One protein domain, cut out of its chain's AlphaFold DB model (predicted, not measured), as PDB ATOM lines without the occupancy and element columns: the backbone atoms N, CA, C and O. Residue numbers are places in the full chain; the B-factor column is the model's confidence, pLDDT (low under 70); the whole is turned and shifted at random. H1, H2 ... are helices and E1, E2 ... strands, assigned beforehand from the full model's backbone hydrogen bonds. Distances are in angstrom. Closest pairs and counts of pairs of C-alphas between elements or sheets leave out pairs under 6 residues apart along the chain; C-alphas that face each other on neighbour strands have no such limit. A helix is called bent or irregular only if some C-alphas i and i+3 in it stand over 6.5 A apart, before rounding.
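This is residues 50 to 135 of the 141 residues of an uncharacterized protein of Gammaproteobacteria bacterium HGW-Gammaproteobacteria-8 (UniProt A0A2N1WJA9). Two strands, the long bent E1 and E2, run near each other through the middle of the domain, with H2 packed along E1 on one side and H1 lying off toward the other side. The short strand E3 pairs with E2, residues 131 to 132 pair in turn with E3, and the loop between E2 and H2 reaches to one far end of the whole at Gly 94. The printed part has 86 residues, with two named helices and three named strands in the order E1, H1, E2, H2, E3; the class is mixed, helices and strands, and the sheet E2 - E3 is antiparallel. It is compact, with a radius of gyration of the C-alphas of 13.2 A, and the C-alphas span 38 by 31 by 21 A.

Start with E1, residues 50 to 60, which pairs with no named strand and bends by 57 degrees at residue 54. H1, residues 67 to 77, is apart from E1, but only just: their closest C-alphas are 8.5 A apart. Next comes E2, residues 83 to 89, and it and E1 are near each other, with 15 pairs of C-alphas within 10 A. Look then at H2, residues 99 to 115, which has 12 pairs of C-alphas within 8 A of E1; the closest are those of Pro 53 and Ala 110, 5.7 A apart. Between E2 and H2 there are 2 such pairs, the closest being the C-alphas of Leu 89 and Val 102 at 7.6 A. E3, residues 123 to 125, is the antiparallel neighbour of E2, at 144 degrees between directions; find N 86 and O 123 at 2.7 A and N 84 and O 125 at 2.9 A, within hydrogen-bond range. H1 is apart from H2 and from E3, and E1 is apart from E3. In H2 every O i to N i+4 pair is within hydrogen-bond range; in H1 6 of 7 are.

Find C-alpha 50 at (46.583, 130.511, 58.456); from there E1 runs 29.1 A to C-alpha 60. H1 is 15.5 A long from C-alpha 67 to C-alpha 77, and E2 is 19.3 A from C-alpha 83 to C-alpha 89. H2 starts at C-alpha 99, at (72.616, 117.992, 64.931), and runs 24.2 A to C-alpha 115. E3 covers 6.7 A and ends at C-alpha 125, at (48.302, 115.131, 62.711).

The two C-alphas farthest apart are those of Ile 50 and Gly 94, 38.9 A, while those of Ile 50 and Cys 135 are 12.0 A apart. The printed part has no cut. The link from H1 to E2 is tight, the other three links are short, and no link is long. The mean pLDDT of the printed part is 87.5, and residue 135 is under 70.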
ATOM      1  N   ILE A  50      45.127 130.421  58.608       73.56
ATOM      2  CA  ILE A  50      46.583 130.511  58.456       73.56
ATOM      3  C   ILE A  50      47.209 129.677  59.566       73.56
ATOM      4  O   ILE A  50      47.063 129.991  60.743       73.56
ATOM      5  N   VAL A  51      47.947 128.630  59.206       83.62
ATOM      6  CA  VAL A  51      48.784 127.913  60.171       83.62
ATOM      7  C   VAL A  51      50.163 128.550  60.251       83.62
ATOM      8  O   VAL A  51      50.753 128.923  59.236       83.62
ATOM      9  N   ARG A  52      50.696 128.678  61.465       87.12
ATOM     10  CA  ARG A  52      52.041 129.210  61.697       87.12
ATOM     11  C   ARG A  52      52.852 128.244  62.556       87.12
ATOM     12  O   ARG A  52      52.309 127.711  63.526       87.12
ATOM     13  N   PRO A  53      54.137 128.022  62.232       90.44
ATOM     14  CA  PRO A  53      55.008 127.221  63.075       90.44
ATOM     15  C   PRO A  53      55.298 127.982  64.373       90.44
ATOM     16  O   PRO A  53      55.792 129.108  64.332       90.44
ATOM     17  N   ILE A  54      54.985 127.372  65.514       91.94
ATOM     18  CA  ILE A  54      55.253 127.935  66.848       91.94
ATOM     19  C   ILE A  54      56.443 127.259  67.531       91.94
ATOM     20  O   ILE A  54      57.120 127.881  68.344       91.94
ATOM     21  N   MET A  55      56.730 126.002  67.184       92.56
ATOM     22  CA  MET A  55      57.842 125.243  67.747       92.56
ATOM     23  C   MET A  55      58.309 124.174  66.761       92.56
ATOM     24  O   MET A  55      57.510 123.598  66.031       92.56
ATOM     25  N   VAL A  56      59.607 123.880  66.756       92.19
ATOM     26  CA  VAL A  56      60.190 122.751  66.022       92.19
ATOM     27  C   VAL A  56      61.026 121.919  66.986       92.19
ATOM     28  O   VAL A  56      61.776 122.473  67.789       92.19
ATOM     29  N   LYS A  57      60.875 120.595  66.949       92.00
ATOM     30  CA  LYS A  57      61.548 119.675  67.870       92.00
ATOM     31  C   LYS A  57      61.835 118.340  67.195       92.00
ATOM     32  O   LYS A  57      61.066 117.884  66.353       92.00
ATOM     33  N   SER A  58      62.942 117.712  67.568       91.38
ATOM     34  CA  SER A  58      63.271 116.345  67.170       91.38
ATOM     35  C   SER A  58      63.019 115.371  68.322       91.38
ATOM     36  O   SER A  58      63.215 115.697  69.493       91.38
ATOM     37  N   PHE A  59      62.585 114.169  67.973       89.38
ATOM     38  CA  PHE A  59      62.315 113.052  68.865       89.38
ATOM     39  C   PHE A  59      63.053 111.818  68.343       89.38
ATOM     40  O   PHE A  59      63.161 111.600  67.133       89.38
ATOM     41  N   ALA A  60      63.574 110.998  69.253       86.31
ATOM     42  CA  ALA A  60      64.113 109.697  68.880       86.31
ATOM     43  C   ALA A  60      62.955 108.777  68.484       86.31
ATOM     44  O   ALA A  60      62.009 108.625  69.251       86.31
ATOM     45  N   ALA A  61      63.014 108.165  67.298       84.31
ATOM     46  CA  ALA A  61      61.999 107.210  66.854       84.31
ATOM     47  C   ALA A  61      62.197 105.852  67.555       84.31
ATOM     48  O   ALA A  61      62.536 104.856  66.924       84.31
ATOM     49  N   ASP A  62      62.068 105.816  68.880       82.88
ATOM     50  CA  ASP A  62      62.216 104.605  69.688       82.88
ATOM     51  C   ASP A  62      60.865 103.939  70.008       82.88
ATOM     52  O   ASP A  62      59.801 104.388  69.591       82.88
ATOM     53  N   ALA A  63      60.904 102.797  70.700       74.44
ATOM     54  CA  ALA A  63      59.710 102.006  71.000       74.44
ATOM     55  C   ALA A  63      58.728 102.676  71.974       74.44
ATOM     56  O   ALA A  63      57.582 102.247  72.044       74.44
ATOM     57  N   GLY A  64      59.184 103.658  72.749       81.06
ATOM     58  CA  GLY A  64      58.383 104.393  73.722       81.06
ATOM     59  C   GLY A  64      57.878 105.736  73.205       81.06
ATOM     60  O   GLY A  64      57.363 106.514  74.013       81.06
ATOM     61  N   LEU A  65      58.062 106.032  71.914       86.00
ATOM     62  CA  LEU A  65      57.481 107.195  71.259       86.00
ATOM     63  C   LEU A  65      56.116 106.824  70.672       86.00
ATOM     64  O   LEU A  65      56.033 106.230  69.600       86.00
ATOM     65  N   ASP A  66      55.057 107.212  71.374       88.94
ATOM     66  CA  ASP A  66      53.679 107.152  70.895       88.94
ATOM     67  C   ASP A  66      53.090 108.567  70.759       88.94
ATOM     68  O   ASP A  66      53.688 109.571  71.178       88.94
ATOM     69  N   PHE A  67      51.904 108.659  70.155       89.62
ATOM     70  CA  PHE A  67      51.234 109.943  69.977       89.62
ATOM     71  C   PHE A  67      50.870 110.602  71.314       89.62
ATOM     72  O   PHE A  67      50.926 111.824  71.426       89.62
ATOM     73  N   GLN A  68      50.532 109.824  72.347       90.00
ATOM     74  CA  GLN A  68      50.159 110.367  73.657       90.00
ATOM     75  C   GLN A  68      51.333 111.078  74.324       90.00
ATOM     76  O   GLN A  68      51.161 112.162  74.875       90.00
ATOM     77  N   ARG A  69      52.530 110.503  74.228       90.00
ATOM     78  CA  ARG A  69      53.768 111.067  74.750       90.00
ATOM     79  C   ARG A  69      54.193 112.297  73.965       90.00
ATOM     80  O   ARG A  69      54.538 113.305  74.575       90.00
ATOM     81  N   LEU A  70      54.121 112.234  72.632       90.62
ATOM     82  CA  LEU A  70      54.368 113.390  71.770       90.62
ATOM     83  C   LEU A  70      53.429 114.547  72.140       90.62
ATOM     84  O   LEU A  70      53.880 115.669  72.362       90.62
ATOM     85  N   ARG A  71      52.127 114.256  72.235       91.06
ATOM     86  CA  ARG A  71      51.094 115.224  72.594       91.06
ATOM     87  C   ARG A  71      51.329 115.807  73.976       91.06
ATOM     88  O   ARG A  71      51.297 117.020  74.094       91.06
ATOM     89  N   ALA A  72      51.584 114.982  74.988       91.31
ATOM     90  CA  ALA A  72      51.808 115.454  76.352       91.31
ATOM     91  C   ALA A  72      52.988 116.434  76.428       91.31
ATOM     92  O   ALA A  72      52.888 117.467  77.082       91.31
ATOM     93  N   GLU A  73      54.080 116.154  75.713       90.81
ATOM     94  CA  GLU A  73      55.256 117.027  75.698       90.81
ATOM     95  C   GLU A  73      55.013 118.356  74.963       90.81
ATOM     96  O   GLU A  73      55.551 119.403  75.335       90.81
ATOM     97  N   ILE A  74      54.197 118.330  73.910       92.00
ATOM     98  CA  ILE A  74      53.815 119.540  73.178       92.00
ATOM     99  C   ILE A  74      52.759 120.330  73.957       92.00
ATOM    100  O   ILE A  74      52.865 121.547  74.019       92.00
ATOM    101  N   ASP A  75      51.789 119.674  74.592       91.25
ATOM    102  CA  ASP A  75      50.768 120.314  75.430       91.25
ATOM    103  C   ASP A  75      51.391 121.024  76.641       91.25
ATOM    104  O   ASP A  75      50.952 122.118  76.987       91.25
ATOM    105  N   ASP A  76      52.432 120.445  77.249       91.62
ATOM    106  CA  ASP A  76      53.149 121.049  78.383       91.62
ATOM    107  C   ASP A  76      53.865 122.356  77.998       91.62
ATOM    108  O   ASP A  76      53.938 123.303  78.780       91.62
ATOM    109  N   THR A  77      54.359 122.437  76.761       89.62
ATOM    110  CA  THR A  77      55.170 123.570  76.290       89.62
ATOM    111  C   THR A  77      54.395 124.585  75.452       89.62
ATOM    112  O   THR A  77      54.745 125.764  75.438       89.62
ATOM    113  N   GLN A  78      53.376 124.139  74.720       90.75
ATOM    114  CA  GLN A  78      52.651 124.893  73.698       90.75
ATOM    115  C   GLN A  78      51.174 124.463  73.636       90.75
ATOM    116  O   GLN A  78      50.739 123.994  72.588       90.75
ATOM    117  N   PRO A  79      50.364 124.628  74.698       88.38
ATOM    118  CA  PRO A  79      48.995 124.097  74.764       88.38
ATOM    119  C   PRO A  79      48.066 124.593  73.643       88.38
ATOM    120  O   PRO A  79      47.144 123.875  73.255       88.38
ATOM    121  N   ASP A  80      48.350 125.769  73.074       87.56
ATOM    122  CA  ASP A  80      47.579 126.419  72.002       87.56
ATOM    123  C   ASP A  80      47.828 125.833  70.597       87.56
ATOM    124  O   ASP A  80      47.412 126.408  69.587       87.56
ATOM    125  N   TRP A  81      48.548 124.714  70.485       91.88
ATOM    126  CA  TRP A  81      48.787 124.065  69.201       91.88
ATOM    127  C   TRP A  81      47.509 123.450  68.608       91.88
ATOM    128  O   TRP A  81      46.645 122.928  69.318       91.88
ATOM    129  N   ALA A  82      47.409 123.479  67.280       90.12
ATOM    130  CA  ALA A  82      46.285 122.920  66.529       90.12
ATOM    131  C   ALA A  82      46.681 121.670  65.734       90.12
ATOM    132  O   ALA A  82      45.942 120.688  65.715       90.12
ATOM    133  N   PHE A  83      47.859 121.697  65.103       90.94
ATOM    134  CA  PHE A  83      48.361 120.599  64.275       90.94
ATOM    135  C   PHE A  83      49.851 120.367  64.514       90.94
ATOM    136  O   PHE A  83      50.578 121.284  64.896       90.94
ATOM    137  N   ILE A  84      50.326 119.157  64.237       92.62
ATOM    138  CA  ILE A  84      51.753 118.833  64.235       92.62
ATOM    139  C   ILE A  84      52.114 118.282  62.864       92.62
ATOM    140  O   ILE A  84      51.541 117.306  62.390       92.62
ATOM    141  N   MET A  85      53.088 118.914  62.231       93.06
ATOM    142  CA  MET A  85      53.707 118.448  61.003       93.06
ATOM    143  C   MET A  85      54.870 117.518  61.351       93.06
ATOM    144  O   MET A  85      55.792 117.905  62.065       93.06
ATOM    145  N   LEU A  86      54.835 116.299  60.832       93.19
ATOM    146  CA  LEU A  86      55.758 115.213  61.121       93.19
ATOM    147  C   LEU A  86      56.588 114.860  59.887       93.19
ATOM    148  O   LEU A  86      56.086 114.802  58.760       93.19
ATOM    149  N   ALA A  87      57.868 114.583  60.117       91.19
ATOM    150  CA  ALA A  87      58.790 114.063  59.118       91.19
ATOM    151  C   ALA A  87      59.721 113.033  59.756       91.19
ATOM    152  O   ALA A  87      60.166 113.218  60.885       91.19
ATOM    153  N   VAL A  88      60.083 111.986  59.020       89.81
ATOM    154  CA  VAL A  88      61.152 111.072  59.435       89.81
ATOM    155  C   VAL A  88      62.433 111.496  58.729       89.81
ATOM    156  O   VAL A  88      62.474 111.576  57.502       89.81
ATOM    157  N   LEU A  89      63.473 111.793  59.505       90.06
ATOM    158  CA  LEU A  89      64.814 112.044  58.997       90.06
ATOM    159  C   LEU A  89      65.659 110.785  59.226       90.06
ATOM    160  O   LEU A  89      66.081 110.547  60.364       90.06
ATOM    161  N   PRO A  90      65.892 109.964  58.187       86.19
ATOM    162  CA  PRO A  90      66.755 108.803  58.313       86.19
ATOM    163  C   PRO A  90      68.193 109.237  58.583       86.19
ATOM    164  O   PRO A  90      68.632 110.319  58.176       86.19
ATOM    165  N   GLY A  91      68.914 108.373  59.290       85.06
ATOM    166  CA  GLY A  91      70.350 108.502  59.483       85.06
ATOM    167  C   GLY A  91      71.142 108.374  58.181       85.06
ATOM    168  O   GLY A  91      70.608 108.412  57.077       85.06
ATOM    169  N   SER A  92      72.461 108.269  58.318       82.44
ATOM    170  CA  SER A  92      73.324 107.914  57.193       82.44
ATOM    171  C   SER A  92      74.544 107.144  57.671       82.44
ATOM    172  O   SER A  92      75.146 107.472  58.698       82.44
ATOM    173  N   ARG A  93      74.939 106.130  56.900       79.75
ATOM    174  CA  ARG A  93      76.079 105.244  57.173       79.75
ATOM    175  C   ARG A  93      75.968 104.563  58.542       79.75
ATOM    176  O   ARG A  93      76.955 104.480  59.275       79.75
ATOM    177  N   GLY A  94      74.762 104.125  58.902       75.50
ATOM    178  CA  GLY A  94      74.477 103.475  60.188       75.50
ATOM    179  C   GLY A  94      74.596 104.391  61.413       75.50
ATOM    180  O   GLY A  94      74.676 103.901  62.539       75.50
ATOM    181  N   ARG A  95      74.638 105.717  61.224       80.31
ATOM    182  CA  ARG A  95      74.661 106.709  62.310       80.31
ATOM    183  C   ARG A  95      73.400 107.564  62.290       80.31
ATOM    184  O   ARG A  95      72.872 107.806  61.204       80.31
ATOM    185  N   PRO A  96      72.945 108.053  63.458       82.75
ATOM    186  CA  PRO A  96      71.820 108.972  63.500       82.75
ATOM    187  C   PRO A  96      72.172 110.280  62.776       82.75
ATOM    188  O   PRO A  96      73.360 110.616  62.663       82.75
ATOM    189  N   PRO A  97      71.162 111.029  62.301       87.31
ATOM    190  CA  PRO A  97      71.371 112.351  61.732       87.31
ATOM    191  C   PRO A  97      72.176 113.232  62.687       87.31
ATOM    192  O   PRO A  97      71.967 113.232  63.901       87.31
ATOM    193  N   THR A  98      73.113 113.998  62.136       89.50
ATOM    194  CA  THR A  98      73.887 114.962  62.926       89.50
ATOM    195  C   THR A  98      73.005 116.131  63.363       89.50
ATOM    196  O   THR A  98      72.047 116.470  62.670       89.50
ATOM    197  N   SER A  99      73.360 116.808  64.462       88.38
ATOM    198  CA  SER A  99      72.616 117.992  64.931       88.38
ATOM    199  C   SER A  99      72.428 119.035  63.825       88.38
ATOM    200  O   SER A  99      71.331 119.549  63.658       88.38
ATOM    201  N   GLY A 100      73.450 119.277  62.996       91.06
ATOM    202  CA  GLY A 100      73.337 120.213  61.874       91.06
ATOM    203  C   GLY A 100      72.318 119.780  60.813       91.06
ATOM    204  O   GLY A 100      71.579 120.612  60.302       91.06
ATOM    205  N   GLN A 101      72.226 118.482  60.503       90.62
ATOM    206  CA  GLN A 101      71.210 117.969  59.574       90.62
ATOM    207  C   GLN A 101      69.799 118.082  60.156       90.62
ATOM    208  O   GLN A 101      68.862 118.408  59.430       90.62
ATOM    209  N   VAL A 102      69.659 117.825  61.459       92.06
ATOM    210  CA  VAL A 102      68.397 117.989  62.184       92.06
ATOM    211  C   VAL A 102      67.958 119.450  62.149       92.06
ATOM    212  O   VAL A 102      66.848 119.731  61.709       92.06
ATOM    213  N   ASP A 103      68.838 120.379  62.524       91.94
ATOM    214  CA  ASP A 103      68.530 121.809  62.580       91.94
ATOM    215  C   ASP A 103      68.141 122.368  61.208       91.94
ATOM    216  O   ASP A 103      67.149 123.088  61.086       91.94
ATOM    217  N   GLU A 104      68.880 122.014  60.154       93.44
ATOM    218  CA  GLU A 104      68.546 122.434  58.791       93.44
ATOM    219  C   GLU A 104      67.194 121.879  58.342       93.44
ATOM    220  O   GLU A 104      66.384 122.600  57.756       93.44
ATOM    221  N   GLN A 105      66.895 120.622  58.665       92.50
ATOM    222  CA  GLN A 105      65.617 120.031  58.295       92.50
ATOM    223  C   GLN A 105      64.444 120.614  59.100       92.50
ATOM    224  O   GLN A 105      63.381 120.853  58.525       92.50
ATOM    225  N   LEU A 106      64.628 120.932  60.382       92.81
ATOM    226  CA  LEU A 106      63.619 121.623  61.193       92.81
ATOM    227  C   LEU A 106      63.335 123.036  60.655       92.81
ATOM    228  O   LEU A 106      62.172 123.415  60.498       92.81
ATOM    229  N   LYS A 107      64.375 123.793  60.275       92.38
ATOM    230  CA  LYS A 107      64.214 125.091  59.590       92.38
ATOM    231  C   LYS A 107      63.474 124.937  58.260       92.38
ATOM    232  O   LYS A 107      62.626 125.766  57.927       92.38
ATOM    233  N   ASN A 108      63.763 123.876  57.504       92.19
ATOM    234  CA  ASN A 108      63.065 123.575  56.254       92.19
ATOM    235  C   ASN A 108      61.575 123.331  56.476       92.19
ATOM    236  O   ASN A 108      60.775 123.857  55.709       92.19
ATOM    237  N   MET A 109      61.199 122.584  57.515       92.75
ATOM    238  CA  MET A 109      59.793 122.336  57.849       92.75
ATOM    239  C   MET A 109      59.053 123.642  58.145       92.75
ATOM    240  O   MET A 109      58.025 123.913  57.527       92.75
ATOM    241  N   ALA A 110      59.609 124.495  59.012       90.69
ATOM    242  CA  ALA A 110      59.015 125.797  59.323       90.69
ATOM    243  C   ALA A 110      58.873 126.683  58.071       90.69
ATOM    244  O   ALA A 110      57.839 127.320  57.863       90.69
ATOM    245  N   ARG A 111      59.885 126.678  57.195       90.06
ATOM    246  CA  ARG A 111      59.848 127.394  55.916       90.06
ATOM    247  C   ARG A 111      58.777 126.852  54.970       90.06
ATOM    248  O   ARG A 111      58.062 127.657  54.393       90.06
ATOM    249  N   CYS A 112      58.641 125.531  54.829       89.06
ATOM    250  CA  CYS A 112      57.619 124.909  53.980       89.06
ATOM    251  C   CYS A 112      56.206 125.338  54.385       89.06
ATOM    252  O   CYS A 112      55.392 125.632  53.514       89.06
ATOM    253  N   ILE A 113      55.936 125.435  55.689       87.62
ATOM    254  CA  ILE A 113      54.668 125.966  56.207       87.62
ATOM    255  C   ILE A 113      54.490 127.425  55.810       87.62
ATOM    256  O   ILE A 113      53.443 127.799  55.294       87.62
ATOM    257  N   HIS A 114      55.526 128.243  56.000       83.44
ATOM    258  CA  HIS A 114      55.467 129.667  55.688       83.44
ATOM    259  C   HIS A 114      55.252 129.944  54.192       83.44
ATOM    260  O   HIS A 114      54.552 130.884  53.834       83.44
ATOM    261  N   THR A 115      55.838 129.126  53.313       83.44
ATOM    262  CA  THR A 115      55.679 129.252  51.856       83.44
ATOM    263  C   THR A 115      54.496 128.452  51.306       83.44
ATOM    264  O   THR A 115      54.254 128.496  50.102       83.44
ATOM    265  N   GLY A 116      53.810 127.654  52.133       79.50
ATOM    266  CA  GLY A 116      52.756 126.729  51.702       79.50
ATOM    267  C   GLY A 116      53.199 125.731  50.624       79.50
ATOM    268  O   GLY A 116      52.377 125.261  49.846       79.50
ATOM    269  N   SER A 117      54.500 125.442  50.518       79.88
ATOM    270  CA  SER A 117      55.077 124.678  49.402       79.88
ATOM    271  C   SER A 117      55.628 123.334  49.863       79.88
ATOM    272  O   SER A 117      56.245 123.240  50.925       79.88
ATOM    273  N   SER A 118      55.469 122.309  49.021       81.50
ATOM    274  CA  SER A 118      55.975 120.953  49.270       81.50
ATOM    275  C   SER A 118      55.497 120.372  50.605       81.50
ATOM    276  O   SER A 118      56.288 119.802  51.358       81.50
ATOM    277  N   LEU A 119      54.216 120.573  50.933       84.69
ATOM    278  CA  LEU A 119      53.595 120.019  52.139       84.69
ATOM    279  C   LEU A 119      53.247 118.528  51.976       84.69
ATOM    280  O   LEU A 119      53.107 117.825  52.966       84.69
ATOM    281  N   ASP A 120      53.175 118.036  50.739       83.69
ATOM    282  CA  ASP A 120      52.822 116.661  50.353       83.69
ATOM    283  C   ASP A 120      53.779 115.585  50.892       83.69
ATOM    284  O   ASP A 120      53.374 114.451  51.133       83.69
ATOM    285  N   ARG A 121      55.045 115.945  51.124       84.56
ATOM    286  CA  ARG A 121      56.083 115.060  51.681       84.56
ATOM    287  C   ARG A 121      56.032 114.922  53.204       84.56
ATOM    288  O   ARG A 121      56.881 114.243  53.779       84.56
ATOM    289  N   TYR A 122      55.119 115.635  53.855       89.94
ATOM    290  CA  TYR A 122      55.000 115.682  55.303       89.94
ATOM    291  C   TYR A 122      53.641 115.160  55.735       89.94
ATOM    292  O   TYR A 122      52.644 115.290  55.030       89.94
ATOM    293  N   LEU A 123      53.612 114.575  56.924       90.62
ATOM    294  CA  LEU A 123      52.373 114.128  57.539       90.62
ATOM    295  C   LEU A 123      51.911 115.202  58.498       90.62
ATOM    296  O   LEU A 123      52.726 115.829  59.164       90.62
ATOM    297  N   PHE A 124      50.608 115.399  58.589       90.81
ATOM    298  CA  PHE A 124      50.039 116.307  59.563       90.81
ATOM    299  C   PHE A 124      49.084 115.528  60.430       90.81
ATOM    300  O   PHE A 124      48.305 114.729  59.919       90.81
ATOM    301  N   ILE A 125      49.164 115.761  61.726       91.19
ATOM    302  CA  ILE A 125      48.302 115.131  62.711       91.19
ATOM    303  C   ILE A 125      47.600 116.218  63.513       91.19
ATOM    304  O   ILE A 125      48.195 117.257  63.822       91.19
ATOM    305  N   ASP A 126      46.325 116.006  63.794       90.75
ATOM    306  CA  ASP A 126      45.543 116.891  64.648       90.75
ATOM    307  C   ASP A 126      45.668 116.507  66.134       90.75
ATOM    308  O   ASP A 126      46.454 115.637  66.524       90.75
ATOM    309  N   ARG A 127      44.881 117.160  66.992       87.94
ATOM    310  CA  ARG A 127      44.846 116.875  68.436       87.94
ATOM    311  C   ARG A 127      44.252 115.513  68.801       87.94
ATOM    312  O   ARG A 127      44.525 115.018  69.901       87.94
ATOM    313  N   ALA A 128      43.433 114.936  67.924       87.00
ATOM    314  CA  ALA A 128      42.836 113.619  68.103       87.00
ATOM    315  C   ALA A 128      43.802 112.490  67.713       87.00
ATOM    316  O   ALA A 128      43.619 111.356  68.153       87.00
ATOM    317  N   GLY A 129      44.861 112.808  66.968       86.69
ATOM    318  CA  GLY A 129      45.788 111.818  66.436       86.69
ATOM    319  C   GLY A 129      45.429 111.377  65.017       86.69
ATOM    320  O   GLY A 129      45.979 110.387  64.534       86.69
ATOM    321  N   GLU A 130      44.515 112.083  64.348       87.38
ATOM    322  CA  GLU A 130      44.091 111.766  62.990       87.38
ATOM    323  C   GLU A 130      44.987 112.458  61.966       87.38
ATOM    324  O   GLU A 130      45.354 113.631  62.107       87.38
ATOM    325  N   PHE A 131      45.347 111.727  60.908       88.81
ATOM    326  CA  PHE A 131      46.111 112.304  59.816       88.81
ATOM    327  C   PHE A 131      45.239 113.227  58.971       88.81
ATOM    328  O   PHE A 131      44.277 112.804  58.330       88.81
ATOM    329  N   VAL A 132      45.640 114.491  58.912       85.62
ATOM    330  CA  VAL A 132      44.999 115.519  58.098       85.62
ATOM    331  C   VAL A 132      45.870 115.845  56.890       85.62
ATOM    332  O   VAL A 132      47.093 115.695  56.905       85.62
ATOM    333  N   ARG A 133      45.242 116.301  55.806       79.62
ATOM    334  CA  ARG A 133      45.957 116.813  54.636       79.62
ATOM    335  C   ARG A 133      45.734 118.307  54.512       79.62
ATOM    336  O   ARG A 133      44.597 118.763  54.480       79.62
ATOM    337  N   PHE A 134      46.829 119.047  54.382       73.81
ATOM    338  CA  PHE A 134      46.782 120.442  53.976       73.81
ATOM    339  C   PHE A 134      46.822 120.515  52.456       73.81
ATOM    340  O   PHE A 134      47.767 120.044  51.825       73.81
ATOM    341  N   CYS A 135      45.804 121.134  51.873       66.06
ATOM    342  CA  CYS A 135      45.864 121.594  50.497       66.06
ATOM    343  C   CYS A 135      46.253 123.066  50.532       66.06
ATOM    344  O   CYS A 135      45.517 123.886  51.079       66.06
TER     345      CYS A 135